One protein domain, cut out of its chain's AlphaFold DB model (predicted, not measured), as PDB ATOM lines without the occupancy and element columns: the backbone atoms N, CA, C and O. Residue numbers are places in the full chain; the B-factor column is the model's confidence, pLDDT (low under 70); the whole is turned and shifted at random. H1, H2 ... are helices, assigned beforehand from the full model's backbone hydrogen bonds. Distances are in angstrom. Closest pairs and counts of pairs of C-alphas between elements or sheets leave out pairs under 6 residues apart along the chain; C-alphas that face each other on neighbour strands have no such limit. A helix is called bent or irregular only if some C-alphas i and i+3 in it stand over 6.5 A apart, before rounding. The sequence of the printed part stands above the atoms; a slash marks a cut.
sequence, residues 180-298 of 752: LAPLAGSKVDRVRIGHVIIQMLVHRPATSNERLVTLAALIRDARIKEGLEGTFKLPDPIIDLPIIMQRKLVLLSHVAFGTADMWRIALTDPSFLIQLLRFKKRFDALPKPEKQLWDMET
ATOM      1  N   LEU A 180     252.134 243.222 335.832       74.12
ATOM      2  CA  LEU A 180     252.072 244.665 335.579       74.12
ATOM      3  C   LEU A 180     250.647 245.234 335.582       74.12
ATOM      4  O   LEU A 180     250.483 246.452 335.541       74.12
ATOM      5  N   ALA A 181     249.613 244.390 335.641       78.81
ATOM      6  CA  ALA A 181     248.212 244.801 335.630       78.81
ATOM      7  C   ALA A 181     247.882 245.917 336.656       78.81
ATOM      8  O   ALA A 181     247.203 246.876 336.269       78.81
ATOM      9  N   PRO A 182     248.394 245.906 337.903       80.00
ATOM     10  CA  PRO A 182     248.125 246.980 338.864       80.00
ATOM     11  C   PRO A 182     248.525 248.386 338.380       80.00
ATOM     12  O   PRO A 182     247.917 249.367 338.797       80.00
ATOM     13  N   LEU A 183     249.485 248.503 337.452       74.56
ATOM     14  CA  LEU A 183     249.909 249.791 336.882       74.56
ATOM     15  C   LEU A 183     248.877 250.393 335.916       74.56
ATOM     16  O   LEU A 183     248.842 251.604 335.718       74.56
ATOM     17  N   ALA A 184     248.038 249.564 335.289       79.88
ATOM     18  CA  ALA A 184     247.026 250.038 334.345       79.88
ATOM     19  C   ALA A 184     245.741 250.529 335.032       79.88
ATOM     20  O   ALA A 184     245.060 251.402 334.494       79.88
ATOM     21  N   GLY A 185     245.409 250.006 336.209       80.50
ATOM     22  CA  GLY A 185     244.193 250.359 336.939       80.50
ATOM     23  C   GLY A 185     244.080 249.588 338.244       80.50
ATOM     24  O   GLY A 185     244.663 248.506 338.379       80.50
ATOM     25  N   SER A 186     243.329 250.153 339.189       81.50
ATOM     26  CA  SER A 186     243.152 249.575 340.519       81.50
ATOM     27  C   SER A 186     242.367 248.260 340.467       81.50
ATOM     28  O   SER A 186     241.707 247.932 339.476       81.50
ATOM     29  N   LYS A 187     242.398 247.497 341.568       77.44
ATOM     30  CA  LYS A 187     241.571 246.290 341.715       77.44
ATOM     31  C   LYS A 187     240.078 246.612 341.557       77.44
ATOM     32  O   LYS A 187     239.362 245.844 340.926       77.44
ATOM     33  N   VAL A 188     239.640 247.766 342.064       76.94
ATOM     34  CA  VAL A 188     238.250 248.239 341.974       76.94
ATOM     35  C   VAL A 188     237.851 248.499 340.521       76.94
ATOM     36  O   VAL A 188     236.811 248.019 340.079       76.94
ATOM     37  N   ASP A 189     238.702 249.177 339.745       81.50
ATOM     38  CA  ASP A 189     238.433 249.456 338.324       81.50
ATOM     39  C   ASP A 189     238.259 248.169 337.511       81.50
ATOM     40  O   ASP A 189     237.408 248.072 336.628       81.50
ATOM     41  N   ARG A 190     239.061 247.151 337.826       85.06
ATOM     42  CA  ARG A 190     239.047 245.856 337.138       85.06
ATOM     43  C   ARG A 190     237.805 245.041 337.464       85.06
ATOM     44  O   ARG A 190     237.195 244.492 336.553       85.06
ATOM     45  N   VAL A 191     237.400 245.014 338.736       78.44
ATOM     46  CA  VAL A 191     236.154 244.368 339.178       78.44
ATOM     47  C   VAL A 191     234.939 245.055 338.554       78.44
ATOM     48  O   VAL A 191     234.043 244.374 338.057       78.44
ATOM     49  N   ARG A 192     234.939 246.392 338.495       80.12
ATOM     50  CA  ARG A 192     233.898 247.189 337.834       80.12
ATOM     51  C   ARG A 192     233.752 246.823 336.357       80.12
ATOM     52  O   ARG A 192     232.648 246.600 335.874       80.12
ATOM     53  N   ILE A 193     234.868 246.713 335.640       85.31
ATOM     54  CA  ILE A 193     234.886 246.271 334.239       85.31
ATOM     55  C   ILE A 193     234.395 244.818 334.095       85.31
ATOM     56  O   ILE A 193     233.734 244.494 333.109       85.31
ATOM     57  N   GLY A 194     234.686 243.954 335.071       81.00
ATOM     58  CA  GLY A 194     234.151 242.592 335.153       81.00
ATOM     59  C   GLY A 194     232.627 242.546 335.220       81.00
ATOM     60  O   GLY A 194     232.011 241.846 334.420       81.00
ATOM     61  N   HIS A 195     232.027 243.349 336.102       75.88
ATOM     62  CA  HIS A 195     230.570 243.435 336.264       75.88
ATOM     63  C   HIS A 195     229.866 243.849 334.970       75.88
ATOM     64  O   HIS A 195     228.866 243.243 334.601       75.88
ATOM     65  N   VAL A 196     230.434 244.801 334.220       77.69
ATOM     66  CA  VAL A 196     229.892 245.225 332.914       77.69
ATOM     67  C   VAL A 196     229.783 244.057 331.930       77.69
ATOM     68  O   VAL A 196     228.825 243.975 331.166       77.69
ATOM     69  N   ILE A 197     230.760 243.146 331.933       76.00
ATOM     70  CA  ILE A 197     230.738 241.965 331.062       76.00
ATOM     71  C   ILE A 197     229.761 240.906 331.579       76.00
ATOM     72  O   ILE A 197     229.074 240.304 330.761       76.00
ATOM     73  N   ILE A 198     229.679 240.698 332.896       69.19
ATOM     74  CA  ILE A 198     228.738 239.745 333.507       69.19
ATOM     75  C   ILE A 198     227.295 240.164 333.220       69.19
ATOM     76  O   ILE A 198     226.546 239.370 332.663       69.19
ATOM     77  N   GLN A 199     226.934 241.423 333.478       66.31
ATOM     78  CA  GLN A 199     225.585 241.932 333.204       66.31
ATOM     79  C   GLN A 199     225.180 241.754 331.737       66.31
ATOM     80  O   GLN A 199     224.051 241.391 331.443       66.31
ATOM     81  N   MET A 200     226.114 241.943 330.804       66.12
ATOM     82  CA  MET A 200     225.850 241.737 329.378       66.12
ATOM     83  C   MET A 200     225.765 240.272 328.934       66.12
ATOM     84  O   MET A 200     225.308 240.015 327.821       66.12
ATOM     85  N   LEU A 201     226.283 239.333 329.727       61.09
ATOM     86  CA  LEU A 201     226.188 237.898 329.454       61.09
ATOM     87  C   LEU A 201     224.942 237.280 330.097       61.09
ATOM     88  O   LEU A 201     224.402 236.339 329.529       61.09
ATOM     89  N   VAL A 202     224.515 237.809 331.248       54.16
ATOM     90  CA  VAL A 202     223.405 237.279 332.054       54.16
ATOM     91  C   VAL A 202     222.067 237.945 331.701       54.16
ATOM     92  O   VAL A 202     221.054 237.261 331.673       54.16
ATOM     93  N   HIS A 203     222.023 239.244 331.373       48.28
ATOM     94  CA  HIS A 203     220.761 239.947 331.089       48.28
ATOM     95  C   HIS A 203     220.559 240.203 329.584       48.28
ATOM     96  O   HIS A 203     221.481 240.611 328.868       48.28
ATOM     97  N   ARG A 204     219.330 239.992 329.080       40.25
ATOM     98  CA  ARG A 204     218.947 240.364 327.702       40.25
ATOM     99  C   ARG A 204     219.148 241.877 327.474       40.25
ATOM    100  O   ARG A 204     218.951 242.668 328.390       40.25
ATOM    101  N   PRO A 205     219.450 242.325 326.237       43.81
ATOM    102  CA  PRO A 205     219.795 243.723 325.933       43.81
ATOM    103  C   PRO A 205     218.684 244.767 326.177       43.81
ATOM    104  O   PRO A 205     218.928 245.952 325.975       43.81
ATOM    105  N   ALA A 206     217.482 244.363 326.601       35.97
ATOM    106  CA  ALA A 206     216.338 245.257 326.787       35.97
ATOM    107  C   ALA A 206     216.440 246.162 328.036       35.97
ATOM    108  O   ALA A 206     215.799 247.206 328.063       35.97
ATOM    109  N   THR A 207     217.270 245.817 329.032       49.91
ATOM    110  CA  THR A 207     217.430 246.574 330.297       49.91
ATOM    111  C   THR A 207     218.822 247.198 330.487       49.91
ATOM    112  O   THR A 207     219.099 247.845 331.495       49.91
ATOM    113  N   SER A 208     219.736 247.046 329.523       62.19
ATOM    114  CA  SER A 208     221.142 247.451 329.685       62.19
ATOM    115  C   SER A 208     221.410 248.927 329.340       62.19
ATOM    116  O   SER A 208     221.146 249.366 328.223       62.19
ATOM    117  N   ASN A 209     222.021 249.684 330.264       79.44
ATOM    118  CA  ASN A 209     222.443 251.077 330.044       79.44
ATOM    119  C   ASN A 209     223.375 251.203 328.815       79.44
ATOM    120  O   ASN A 209     224.431 250.566 328.750       79.44
ATOM    121  N   GLU A 210     223.037 252.082 327.865       82.31
ATOM    122  CA  GLU A 210     223.757 252.232 326.588       82.31
ATOM    123  C   GLU A 210     225.256 252.556 326.726       82.31
ATOM    124  O   GLU A 210     226.076 252.160 325.884       82.31
ATOM    125  N   ARG A 211     225.655 253.259 327.797       87.00
ATOM    126  CA  ARG A 211     227.071 253.543 328.074       87.00
ATOM    127  C   ARG A 211     227.829 252.253 328.400       87.00
ATOM    128  O   ARG A 211     228.957 252.078 327.933       87.00
ATOM    129  N   LEU A 212     227.205 251.342 329.152       85.50
ATOM    130  CA  LEU A 212     227.774 250.044 329.526       85.50
ATOM    131  C   LEU A 212     227.825 249.087 328.335       85.50
ATOM    132  O   LEU A 212     228.861 248.462 328.111       85.50
ATOM    133  N   VAL A 213     226.773 249.064 327.512       83.50
ATOM    134  CA  VAL A 213     226.750 248.302 326.252       83.50
ATOM    135  C   VAL A 213     227.894 248.735 325.335       83.50
ATOM    136  O   VAL A 213     228.636 247.908 324.799       83.50
ATOM    137  N   THR A 214     228.105 250.049 325.206       86.06
ATOM    138  CA  THR A 214     229.211 250.600 324.412       86.06
ATOM    139  C   THR A 214     230.574 250.203 324.991       86.06
ATOM    140  O   THR A 214     231.475 249.820 324.242       86.06
ATOM    141  N   LEU A 215     230.749 250.263 326.316       87.69
ATOM    142  CA  LEU A 215     231.995 249.869 326.978       87.69
ATOM    143  C   LEU A 215     232.299 248.373 326.786       87.69
ATOM    144  O   LEU A 215     233.423 248.014 326.432       87.69
ATOM    145  N   ALA A 216     231.304 247.507 326.953       85.81
ATOM    146  CA  ALA A 216     231.432 246.071 326.737       85.81
ATOM    147  C   ALA A 216     231.766 245.721 325.282       85.81
ATOM    148  O   ALA A 216     232.629 244.875 325.034       85.81
ATOM    149  N   ALA A 217     231.150 246.406 324.312       84.88
ATOM    150  CA  ALA A 217     231.491 246.264 322.900       84.88
ATOM    151  C   ALA A 217     232.959 246.645 322.637       84.88
ATOM    152  O   ALA A 217     233.679 245.903 321.972       84.88
ATOM    153  N   LEU A 218     233.451 247.738 323.234       86.81
ATOM    154  CA  LEU A 218     234.859 248.141 323.123       86.81
ATOM    155  C   LEU A 218     235.819 247.120 323.749       86.81
ATOM    156  O   LEU A 218     236.899 246.885 323.202       86.81
ATOM    157  N   ILE A 219     235.439 246.501 324.870       87.69
ATOM    158  CA  ILE A 219     236.211 245.419 325.501       87.69
ATOM    159  C   ILE A 219     236.245 244.199 324.575       87.69
ATOM    160  O   ILE A 219     237.322 243.658 324.312       87.69
ATOM    161  N   ARG A 220     235.092 243.792 324.032       82.00
ATOM    162  CA  ARG A 220     234.977 242.682 323.079       82.00
ATOM    163  C   ARG A 220     235.834 242.933 321.835       82.00
ATOM    164  O   ARG A 220     236.631 242.073 321.466       82.00
ATOM    165  N   ASP A 221     235.763 244.128 321.256       80.75
ATOM    166  CA  ASP A 221     236.568 244.538 320.102       80.75
ATOM    167  C   ASP A 221     238.070 244.539 320.395       80.75
ATOM    168  O   ASP A 221     238.875 244.136 319.552       80.75
ATOM    169  N   ALA A 222     238.472 244.998 321.583       83.06
ATOM    170  CA  ALA A 222     239.868 244.967 322.004       83.06
ATOM    171  C   ALA A 222     240.381 243.524 322.124       83.06
ATOM    172  O   ALA A 222     241.489 243.231 321.675       83.06
ATOM    173  N   ARG A 223     239.563 242.612 322.663       80.94
ATOM    174  CA  ARG A 223     239.883 241.178 322.745       80.94
ATOM    175  C   ARG A 223     239.964 240.528 321.367       80.94
ATOM    176  O   ARG A 223     240.941 239.837 321.094       80.94
ATOM    177  N   ILE A 224     239.009 240.812 320.482       68.12
ATOM    178  CA  ILE A 224     239.008 240.355 319.083       68.12
ATOM    179  C   ILE A 224     240.288 240.795 318.360       68.12
ATOM    180  O   ILE A 224     240.955 239.986 317.716       68.12
ATOM    181  N   LYS A 225     240.682 242.069 318.496       70.00
ATOM    182  CA  LYS A 225     241.896 242.611 317.855       70.00
ATOM    183  C   LYS A 225     243.177 241.905 318.302       70.00
ATOM    184  O   LYS A 225     244.105 241.804 317.505       70.00
ATOM    185  N   GLU A 226     243.203 241.399 319.531       68.62
ATOM    186  CA  GLU A 226     244.327 240.651 320.101       68.62
ATOM    187  C   GLU A 226     244.193 239.122 319.928       68.62
ATOM    188  O   GLU A 226     245.028 238.374 320.435       68.62
ATOM    189  N   GLY A 227     243.166 238.641 319.212       61.84
ATOM    190  CA  GLY A 227     242.940 237.213 318.967       61.84
ATOM    191  C   GLY A 227     242.445 236.431 320.190       61.84
ATOM    192  O   GLY A 227     242.653 235.226 320.269       61.84
ATOM    193  N   LEU A 228     241.808 237.102 321.155       68.06
ATOM    194  CA  LEU A 228     241.269 236.515 322.390       68.06
ATOM    195  C   LEU A 228     239.755 236.230 322.300       68.06
ATOM    196  O   LEU A 228     239.024 236.393 323.280       68.06
ATOM    197  N   GLU A 229     239.274 235.849 321.116       61.62
ATOM    198  CA  GLU A 229     237.860 235.553 320.850       61.62
ATOM    199  C   GLU A 229     237.373 234.354 321.696       61.62
ATOM    200  O   GLU A 229     238.120 233.406 321.934       61.62
ATOM    201  N   GLY A 230     236.131 234.406 322.199       53.56
ATOM    202  CA  GLY A 230     235.474 233.275 322.876       53.56
ATOM    203  C   GLY A 230     235.968 232.920 324.286       53.56
ATOM    204  O   GLY A 230     235.470 231.972 324.879       53.56
ATOM    205  N   THR A 231     236.917 233.667 324.855       56.84
ATOM    206  CA  THR A 231     237.357 233.473 326.246       56.84
ATOM    207  C   THR A 231     237.121 234.749 327.037       56.84
ATOM    208  O   THR A 231     237.621 235.804 326.655       56.84
ATOM    209  N   PHE A 232     236.396 234.679 328.149       62.28
ATOM    210  CA  PHE A 232     236.421 235.700 329.194       62.28
ATOM    211  C   PHE A 232     237.001 235.047 330.443       62.28
ATOM    212  O   PHE A 232     236.574 233.968 330.834       62.28
ATOM    213  N   LYS A 233     238.013 235.670 331.048       63.12
ATOM    214  CA  LYS A 233     238.470 235.272 332.381       63.12
ATOM    215  C   LYS A 233     237.797 236.201 333.369       63.12
ATOM    216  O   LYS A 233     238.212 237.346 333.498       63.12
ATOM    217  N   LEU A 234     236.734 235.733 334.000       66.56
ATOM    218  CA  LEU A 234     236.114 236.463 335.095       66.56
ATOM    219  C   LEU A 234     236.953 236.261 336.370       66.56
ATOM    220  O   LEU A 234     237.574 235.206 336.520       66.56
ATOM    221  N   PRO A 235     237.059 237.276 337.247       65.88
ATOM    222  CA  PRO A 235     236.359 238.567 337.213       65.88
ATOM    223  C   PRO A 235     237.068 239.697 336.426       65.88
ATOM    224  O   PRO A 235     236.530 240.795 336.366       65.88
ATOM    225  N   ASP A 236     238.246 239.484 335.820       83.94
ATOM    226  CA  ASP A 236     238.996 240.535 335.094       83.94
ATOM    227  C   ASP A 236     239.096 240.246 333.577       83.94
ATOM    228  O   ASP A 236     240.060 239.627 333.101       83.94
ATOM    229  N   PRO A 237     238.136 240.740 332.770       84.31
ATOM    230  CA  PRO A 237     238.063 240.441 331.346       84.31
ATOM    231  C   PRO A 237     239.118 241.187 330.515       84.31
ATOM    232  O   PRO A 237     239.202 240.956 329.306       84.31
ATOM    233  N   ILE A 238     239.941 242.061 331.109       88.56
ATOM    234  CA  ILE A 238     240.987 242.812 330.398       88.56
ATOM    235  C   ILE A 238     242.406 242.353 330.757       88.56
ATOM    236  O   ILE A 238     243.348 242.748 330.073       88.56
ATOM    237  N   ILE A 239     242.583 241.479 331.755       86.31
ATOM    238  CA  ILE A 239     243.899 241.087 332.292       86.31
ATOM    239  C   ILE A 239     244.880 240.511 331.258       86.31
ATOM    240  O   ILE A 239     246.094 240.684 331.367       86.31
ATOM    241  N   ASP A 240     244.360 239.846 330.227       80.31
ATOM    242  CA  ASP A 240     245.173 239.219 329.183       80.31
ATOM    243  C   ASP A 240     245.560 240.206 328.052       80.31
ATOM    244  O   ASP A 240     246.387 239.863 327.203       80.31
ATOM    245  N   LEU A 241     245.007 241.430 328.026       82.19
ATOM    246  CA  LEU A 241     245.278 242.449 326.996       82.19
ATOM    247  C   LEU A 241     246.641 243.145 327.199       82.19
ATOM    248  O   LEU A 241     247.201 243.112 328.294       82.19
ATOM    249  N   PRO A 242     247.218 243.807 326.177       83.12
ATOM    250  CA  PRO A 242     248.386 244.671 326.361       83.12
ATOM    251  C   PRO A 242     248.147 245.754 327.421       83.12
ATOM    252  O   PRO A 242     247.073 246.350 327.450       83.12
ATOM    253  N   ILE A 243     249.163 246.071 328.232       79.88
ATOM    254  CA  ILE A 243     249.029 247.000 329.372       79.88
ATOM    255  C   ILE A 243     248.487 248.381 328.969       79.88
ATOM    256  O   ILE A 243     247.624 248.934 329.642       79.88
ATOM    257  N   ILE A 244     248.905 248.886 327.806       79.44
ATOM    258  CA  ILE A 244     248.427 250.149 327.224       79.44
ATOM    259  C   ILE A 244     246.918 250.083 326.928       79.44
ATOM    260  O   ILE A 244     246.187 251.043 327.159       79.44
ATOM    261  N   MET A 245     246.436 248.936 326.443       82.75
ATOM    262  CA  MET A 245     245.015 248.721 326.167       82.75
ATOM    263  C   MET A 245     244.215 248.549 327.461       82.75
ATOM    264  O   MET A 245     243.113 249.075 327.557       82.75
ATOM    265  N   GLN A 246     244.784 247.871 328.464       88.88
ATOM    266  CA  GLN A 246     244.184 247.780 329.798       88.88
ATOM    267  C   GLN A 246     243.990 249.177 330.396       88.88
ATOM    268  O   GLN A 246     242.877 249.519 330.785       88.88
ATOM    269  N   ARG A 247     245.038 250.015 330.375       88.81
ATOM    270  CA  ARG A 247     244.988 251.402 330.858       88.81
ATOM    271  C   ARG A 247     243.916 252.206 330.130       88.81
ATOM    272  O   ARG A 247     243.088 252.853 330.760       88.81
ATOM    273  N   LYS A 248     243.868 252.101 328.802       89.56
ATOM    274  CA  LYS A 248     242.849 252.769 327.988       89.56
ATOM    275  C   LYS A 248     241.421 252.341 328.346       89.56
ATOM    276  O   LYS A 248     240.542 253.194 328.418       89.56
ATOM    277  N   LEU A 249     241.174 251.045 328.545       91.81
ATOM    278  CA  LEU A 249     239.848 250.530 328.908       91.81
ATOM    279  C   LEU A 249     239.442 250.941 330.328       91.81
ATOM    280  O   LEU A 249     238.279 251.263 330.544       91.81
ATOM    281  N   VAL A 250     240.399 251.028 331.257       91.19
ATOM    282  CA  VAL A 250     240.184 251.602 332.595       91.19
ATOM    283  C   VAL A 250     239.756 253.065 332.498       91.19
ATOM    284  O   VAL A 250     238.713 253.426 333.035       91.19
ATOM    285  N   LEU A 251     240.473 253.893 331.736       90.19
ATOM    286  CA  LEU A 251     240.103 255.301 331.550       90.19
ATOM    287  C   LEU A 251     238.738 255.460 330.864       90.19
ATOM    288  O   LEU A 251     237.929 256.288 331.270       90.19
ATOM    289  N   LEU A 252     238.448 254.641 329.848       90.75
ATOM    290  CA  LEU A 252     237.135 254.620 329.199       90.75
ATOM    291  C   LEU A 252     236.023 254.203 330.161       90.75
ATOM    292  O   LEU A 252     234.930 254.761 330.079       90.75
ATOM    293  N   SER A 253     236.299 253.275 331.082       90.69
ATOM    294  CA  SER A 253     235.343 252.907 332.123       90.69
ATOM    295  C   SER A 253     235.016 254.115 333.002       90.69
ATOM    296  O   SER A 253     233.844 254.423 333.184       90.69
ATOM    297  N   HIS A 254     236.012 254.896 333.436       89.50
ATOM    298  CA  HIS A 254     235.769 256.114 334.219       89.50
ATOM    299  C   HIS A 254     234.886 257.115 333.470       89.50
ATOM    300  O   HIS A 254     234.012 257.735 334.072       89.50
ATOM    301  N   VAL A 255     235.065 257.250 332.152       90.06
ATOM    302  CA  VAL A 255     234.213 258.123 331.330       90.06
ATOM    303  C   VAL A 255     232.788 257.561 331.219       90.06
ATOM    304  O   VAL A 255     231.831 258.315 331.380       90.06
ATOM    305  N   ALA A 256     232.624 256.250 331.008       88.06
ATOM    306  CA  ALA A 256     231.314 255.593 330.927       88.06
ATOM    307  C   ALA A 256     230.518 255.728 332.237       88.06
ATOM    308  O   ALA A 256     229.355 256.131 332.223       88.06
ATOM    309  N   PHE A 257     231.172 255.504 333.375       85.56
ATOM    310  CA  PHE A 257     230.580 255.656 334.707       85.56
ATOM    311  C   PHE A 257     230.444 257.118 335.159       85.56
ATOM    312  O   PHE A 257     229.841 257.400 336.189       85.56
ATOM    313  N   GLY A 258     230.974 258.074 334.390       84.94
ATOM    314  CA  GLY A 258     230.902 259.496 334.717       84.94
ATOM    315  C   GLY A 258     231.763 259.911 335.915       84.94
ATOM    316  O   GLY A 258     231.473 260.942 336.515       84.94
ATOM    317  N   THR A 259     232.800 259.132 336.246       85.19
ATOM    318  CA  THR A 259     233.776 259.396 337.321       85.19
ATOM    319  C   THR A 259     235.129 259.894 336.797       85.19
ATOM    320  O   THR A 259     236.090 259.976 337.555       85.19
ATOM    321  N   ALA A 260     235.250 260.156 335.494       86.25
ATOM    322  CA  ALA A 260     236.506 260.583 334.887       86.25
ATOM    323  C   ALA A 260     236.876 262.023 335.265       86.25
ATOM    324  O   ALA A 260     236.175 262.970 334.906       86.25
ATOM    325  N   ASP A 261     238.040 262.181 335.890       87.25
ATOM    326  CA  ASP A 261     238.718 263.466 336.033       87.25
ATOM    327  C   ASP A 261     239.558 263.741 334.778       87.25
ATOM    328  O   ASP A 261     240.674 263.241 334.612       87.25
ATOM    329  N   MET A 262     238.997 264.529 333.860       85.19
ATOM    330  CA  MET A 262     239.639 264.827 332.578       85.19
ATOM    331  C   MET A 262     240.909 265.668 332.719       85.19
ATOM    332  O   MET A 262     241.780 265.574 331.854       85.19
ATOM    333  N   TRP A 263     241.035 266.460 333.786       78.81
ATOM    334  CA  TRP A 263     242.235 267.254 334.032       78.81
ATOM    335  C   TRP A 263     243.384 266.343 334.457       78.81
ATOM    336  O   TRP A 263     244.451 266.355 333.843       78.81
ATOM    337  N   ARG A 264     243.130 265.447 335.416       75.75
ATOM    338  CA  ARG A 264     244.113 264.442 335.838       75.75
ATOM    339  C   ARG A 264     244.523 263.519 334.690       75.75
ATOM    340  O   ARG A 264     245.707 263.237 334.531       75.75
ATOM    341  N   ILE A 265     243.572 263.101 333.854       79.06
ATOM    342  CA  ILE A 265     243.848 262.285 332.661       79.06
ATOM    343  C   ILE A 265     244.702 263.047 331.640       79.06
ATOM    344  O   ILE A 265     245.572 262.446 331.014       79.06
ATOM    345  N   ALA A 266     244.495 264.356 331.470       74.25
ATOM    346  CA  ALA A 266     245.325 265.170 330.583       74.25
ATOM    347  C   ALA A 266     246.794 265.223 331.045       74.25
ATOM    348  O   ALA A 266     247.687 265.269 330.204       74.25
ATOM    349  N   LEU A 267     247.038 265.159 332.358       67.81
ATOM    350  CA  LEU A 267     248.380 265.075 332.941       67.81
ATOM    351  C   LEU A 267     249.001 263.677 332.824       67.81
ATOM    352  O   LEU A 267     250.178 263.563 332.489       67.81
ATOM    353  N   THR A 268     248.245 262.614 333.114       74.50
ATOM    354  CA  THR A 268     248.808 261.255 333.215       74.50
ATOM    355  C   THR A 268     248.805 260.482 331.900       74.50
ATOM    356  O   THR A 268     249.700 259.676 331.658       74.50
ATOM    357  N   ASP A 269     247.808 260.704 331.043       79.25
ATOM    358  CA  ASP A 269     247.545 259.901 329.845       79.25
ATOM    359  C   ASP A 269     247.126 260.776 328.631       79.25
ATOM    360  O   ASP A 269     246.101 260.515 327.983       79.25
ATOM    361  N   PRO A 270     247.911 261.810 328.258       72.44
ATOM    362  CA  PRO A 270     247.531 262.799 327.238       72.44
ATOM    363  C   PRO A 270     247.273 262.186 325.854       72.44
ATOM    364  O   PRO A 270     246.430 262.668 325.098       72.44
ATOM    365  N   SER A 271     247.940 261.074 325.534       75.38
ATOM    366  CA  SER A 271     247.792 260.361 324.260       75.38
ATOM    367  C   SER A 271     246.385 259.787 324.037       75.38
ATOM    368  O   SER A 271     245.986 259.561 322.893       75.38
ATOM    369  N   PHE A 272     245.602 259.587 325.104       78.31
ATOM    370  CA  PHE A 272     244.215 259.128 325.018       78.31
ATOM    371  C   PHE A 272     243.188 260.258 325.129       78.31
ATOM    372  O   PHE A 272     242.010 260.027 324.839       78.31
ATOM    373  N   LEU A 273     243.609 261.477 325.473       78.94
ATOM    374  CA  LEU A 273     242.727 262.583 325.850       78.94
ATOM    375  C   LEU A 273     241.701 262.932 324.766       78.94
ATOM    376  O   LEU A 273     240.503 262.968 325.032       78.94
ATOM    377  N   ILE A 274     242.142 263.112 323.517       78.31
ATOM    378  CA  ILE A 274     241.259 263.464 322.388       78.31
ATOM    379  C   ILE A 274     240.202 262.376 322.144       78.31
ATOM    380  O   ILE A 274     239.067 262.662 321.756       78.31
ATOM    381  N   GLN A 275     240.571 261.108 322.332       82.69
ATOM    382  CA  GLN A 275     239.643 259.996 322.167       82.69
ATOM    383  C   GLN A 275     238.655 259.931 323.336       82.69
ATOM    384  O   GLN A 275     237.459 259.767 323.104       82.69
ATOM    385  N   LEU A 276     239.134 260.107 324.570       87.12
ATOM    386  CA  LEU A 276     238.302 260.127 325.772       87.12
ATOM    387  C   LEU A 276     237.322 261.306 325.766       87.12
ATOM    388  O   LEU A 276     236.162 261.099 326.092       87.12
ATOM    389  N   LEU A 277     237.722 262.492 325.295       84.50
ATOM    390  CA  LEU A 277     236.831 263.650 325.129       84.50
ATOM    391  C   LEU A 277     235.697 263.383 324.132       84.50
ATOM    392  O   LEU A 277     234.560 263.782 324.372       84.50
ATOM    393  N   ARG A 278     235.974 262.661 323.036       87.31
ATOM    394  CA  ARG A 278     234.933 262.241 322.082       87.31
ATOM    395  C   ARG A 278     233.925 261.286 322.719       87.31
ATOM    396  O   ARG A 278     232.724 261.474 322.543       87.31
ATOM    397  N   PHE A 279     234.400 260.293 323.473       87.62
ATOM    398  CA  PHE A 279     233.516 259.386 324.212       87.62
ATOM    399  C   PHE A 279     232.759 260.102 325.324       87.62
ATOM    400  O   PHE A 279     231.573 259.854 325.481       87.62
ATOM    401  N   LYS A 280     233.404 261.032 326.032       88.62
ATOM    402  CA  LYS A 280     232.772 261.846 327.068       88.62
ATOM    403  C   LYS A 280     231.624 262.662 326.485       88.62
ATOM    404  O   LYS A 280     230.519 262.548 326.982       88.62
ATOM    405  N   LYS A 281     231.847 263.374 325.374       89.06
ATOM    406  CA  LYS A 281     230.793 264.135 324.684       89.06
ATOM    407  C   LYS A 281     229.601 263.254 324.292       89.06
ATOM    408  O   LYS A 281     228.462 263.676 324.432       89.06
ATOM    409  N   ARG A 282     229.861 262.033 323.808       86.62
ATOM    410  CA  ARG A 282     228.808 261.066 323.460       86.62
ATOM    411  C   ARG A 282     228.078 260.541 324.699       86.62
ATOM    412  O   ARG A 282     226.861 260.437 324.677       86.62
ATOM    413  N   PHE A 283     228.809 260.189 325.751       88.62
ATOM    414  CA  PHE A 283     228.225 259.635 326.966       88.62
ATOM    415  C   PHE A 283     227.494 260.688 327.785       88.62
ATOM    416  O   PHE A 283     226.453 260.354 328.324       88.62
ATOM    417  N   ASP A 284     227.949 261.942 327.831       85.69
ATOM    418  CA  ASP A 284     227.289 263.035 328.559       85.69
ATOM    419  C   ASP A 284     225.813 263.220 328.146       85.69
ATOM    420  O   ASP A 284     225.014 263.634 328.977       85.69
ATOM    421  N   ALA A 285     225.440 262.851 326.913       83.12
ATOM    422  CA  ALA A 285     224.059 262.876 326.415       83.12
ATOM    423  C   ALA A 285     223.193 261.668 326.843       83.12
ATOM    424  O   ALA A 285     221.996 261.652 326.581       83.12
ATOM    425  N   LEU A 286     223.785 260.651 327.474       83.88
ATOM    426  CA  LEU A 286     223.136 259.404 327.893       83.88
ATOM    427  C   LEU A 286     223.038 259.323 329.423       83.88
ATOM    428  O   LEU A 286     223.940 259.829 330.106       83.88
ATOM    429  N   PRO A 287     222.026 258.630 329.984       83.50
ATOM    430  CA  PRO A 287     221.888 258.472 331.428       83.50
ATOM    431  C   PRO A 287     223.114 257.768 332.025       83.50
ATOM    432  O   PRO A 287     223.628 256.790 331.471       83.50
ATOM    433  N   LYS A 288     223.615 258.284 333.154       83.44
ATOM    434  CA  LYS A 288     224.713 257.639 333.891       83.44
ATOM    435  C   LYS A 288     224.230 256.285 334.437       83.44
ATOM    436  O   LYS A 288     223.072 256.197 334.832       83.44
ATOM    437  N   PRO A 289     225.085 255.248 334.477       77.69
ATOM    438  CA  PRO A 289     224.721 253.984 335.108       77.69
ATOM    439  C   PRO A 289     224.440 254.194 336.597       77.69
ATOM    440  O   PRO A 289     225.146 254.978 337.241       77.69
ATOM    441  N   GLU A 290     223.457 253.479 337.142       68.69
ATOM    442  CA  GLU A 290     223.169 253.513 338.576       68.69
ATOM    443  C   GLU A 290     224.413 253.139 339.378       68.69
ATOM    444  O   GLU A 290     225.132 252.186 339.064       68.69
ATOM    445  N   LYS A 291     224.702 253.936 340.407       61.84
ATOM    446  CA  LYS A 291     225.930 253.812 341.200       61.84
ATOM    447  C   LYS A 291     225.967 252.495 341.993       61.84
ATOM    448  O   LYS A 291     227.040 251.932 342.184       61.84
ATOM    449  N   GLN A 292     224.801 251.977 342.384       56.94
ATOM    450  CA  GLN A 292     224.642 250.736 343.153       56.94
ATOM    451  C   GLN A 292     225.076 249.477 342.384       56.94
ATOM    452  O   GLN A 292     225.546 248.530 343.001       56.94
ATOM    453  N   LEU A 293     225.023 249.493 341.047       51.50
ATOM    454  CA  LEU A 293     225.352 248.331 340.209       51.50
ATOM    455  C   LEU A 293     226.855 247.988 340.171       51.50
ATOM    456  O   LEU A 293     227.238 246.952 339.632       51.50
ATOM    457  N   TRP A 294     227.733 248.870 340.667       56.94
ATOM    458  CA  TRP A 294     229.188 248.700 340.532       56.94
ATOM    459  C   TRP A 294     230.040 249.339 341.635       56.94
ATOM    460  O   TRP A 294     231.255 249.107 341.678       56.94
ATOM    461  N   ASP A 295     229.451 250.162 342.504       56.59
ATOM    462  CA  ASP A 295     230.134 250.764 343.642       56.59
ATOM    463  C   ASP A 295     229.878 249.934 344.911       56.59
ATOM    464  O   ASP A 295     228.899 250.135 345.632       56.59
ATOM    465  N   MET A 296     230.783 248.985 345.176       49.12
ATOM    466  CA  MET A 296     230.747 248.092 346.345       49.12
ATOM    467  C   MET A 296     230.708 248.857 347.684       49.12
ATOM    468  O   MET A 296     230.190 248.334 348.669       49.12
ATOM    469  N   GLU A 297     231.225 250.093 347.741       43.91
ATOM    470  CA  GLU A 297     231.124 250.943 348.935       43.91
ATOM    471  C   GLU A 297     229.728 251.553 349.076       43.91
ATOM    472  O   GLU A 297     229.227 251.685 350.187       43.91
ATOM    473  N   THR A 298     229.050 251.871 347.969       38.75
ATOM    474  CA  THR A 298     227.685 252.422 348.025       38.75
ATOM    475  C   THR A 298     226.632 251.332 348.228       38.75
ATOM    476  O   THR A 298     225.645 251.604 348.890       38.75
TER     477      THR A 298
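What this domain is: This is residues 180 to 298 of the 752 residues of an uncharacterized protein of Thalassococcus halodurans (UniProt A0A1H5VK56). Three long helices, H3, H4 and H6, stand in a loose triangle with H4 at the core; H3 runs back against H4 on one side, and H6 runs the same way as H4 on another. H2 crosses H4 and H3 nearly at right angles, short H1 packs on H4, and H5 lies farthest from the middle. The printed part has 119 residues with six named helices, H1 to H6 in chain order, and no named strand; its class is all helix. The whole is compact, with a radius of gyration of the C-alphas of 13.6 A, and rounded, spanning 37 by 31 by 28 A.

How they stand to each other: Begin with H1, residues 180 to 184, which touches the hub H4, residues 243 to 256; their closest C-alphas, of Ala 184 and Arg 247, are 4.3 A apart. H2, residues 187 to 202, meets H1 only through their link. Look at residues 189 to 193 of H2, which alone touch H4: the closest C-alphas, Asp 189 and Val 250, are 6.4 A apart, and the lines are about perpendicular, only just, at 72 degrees. Further along, residues 196 to 200 of H2 alone touch H3, residues 210 to 225, about perpendicular at 82 degrees; the closest C-alphas, Ile 197 and Ala 216, are 6.0 A apart. H3 and H4 form a helical hairpin, opposite ways at a shallow tilt of 12 degrees, and their closest C-alphas, Arg 211 and Ala 256, are 5.5 A apart. H6, residues 270 to 284, touches H4 at a shallow tilt of 29 degrees, the same way, with the C-alphas of Val 255 and Lys 280 closest at 5.8 A. H5, residues 262 to 268, and H6 form a second helical hairpin and only just touch, with 3 pairs of C-alphas within 8 A; the closest, Ala 266 and Leu 273, are 6.0 A apart. Every O i to N i+4 pair is within hydrogen-bond range in H2, H3, H4 and H5; H6 has 9 of 11, and H1 has 0 of 1 but 2 of 2 O i to N i+3 pairs.

Where its parts are: Find C-alpha 180 at (252.072, 244.665, 335.579), where H1 begins. H2 is 22.5 A from first to last C-alpha, H3 22.3 A and H4 19.8 A. H6 is 20.3 A long and irregular, with C-alphas 271 and 274 7.5 A apart; it ends at C-alpha 284 (227.289, 263.035, 328.559).

The domain as a whole: The C-alphas of Arg 204 and Leu 267, 38.8 A apart, are the two farthest from each other. The printed part has no cut, and the link from H3 to H4, residues 226 to 242, is long. Confidence is under 70 at residues 198 to 208, 224, 226 to 235, 267 and 290 to 298.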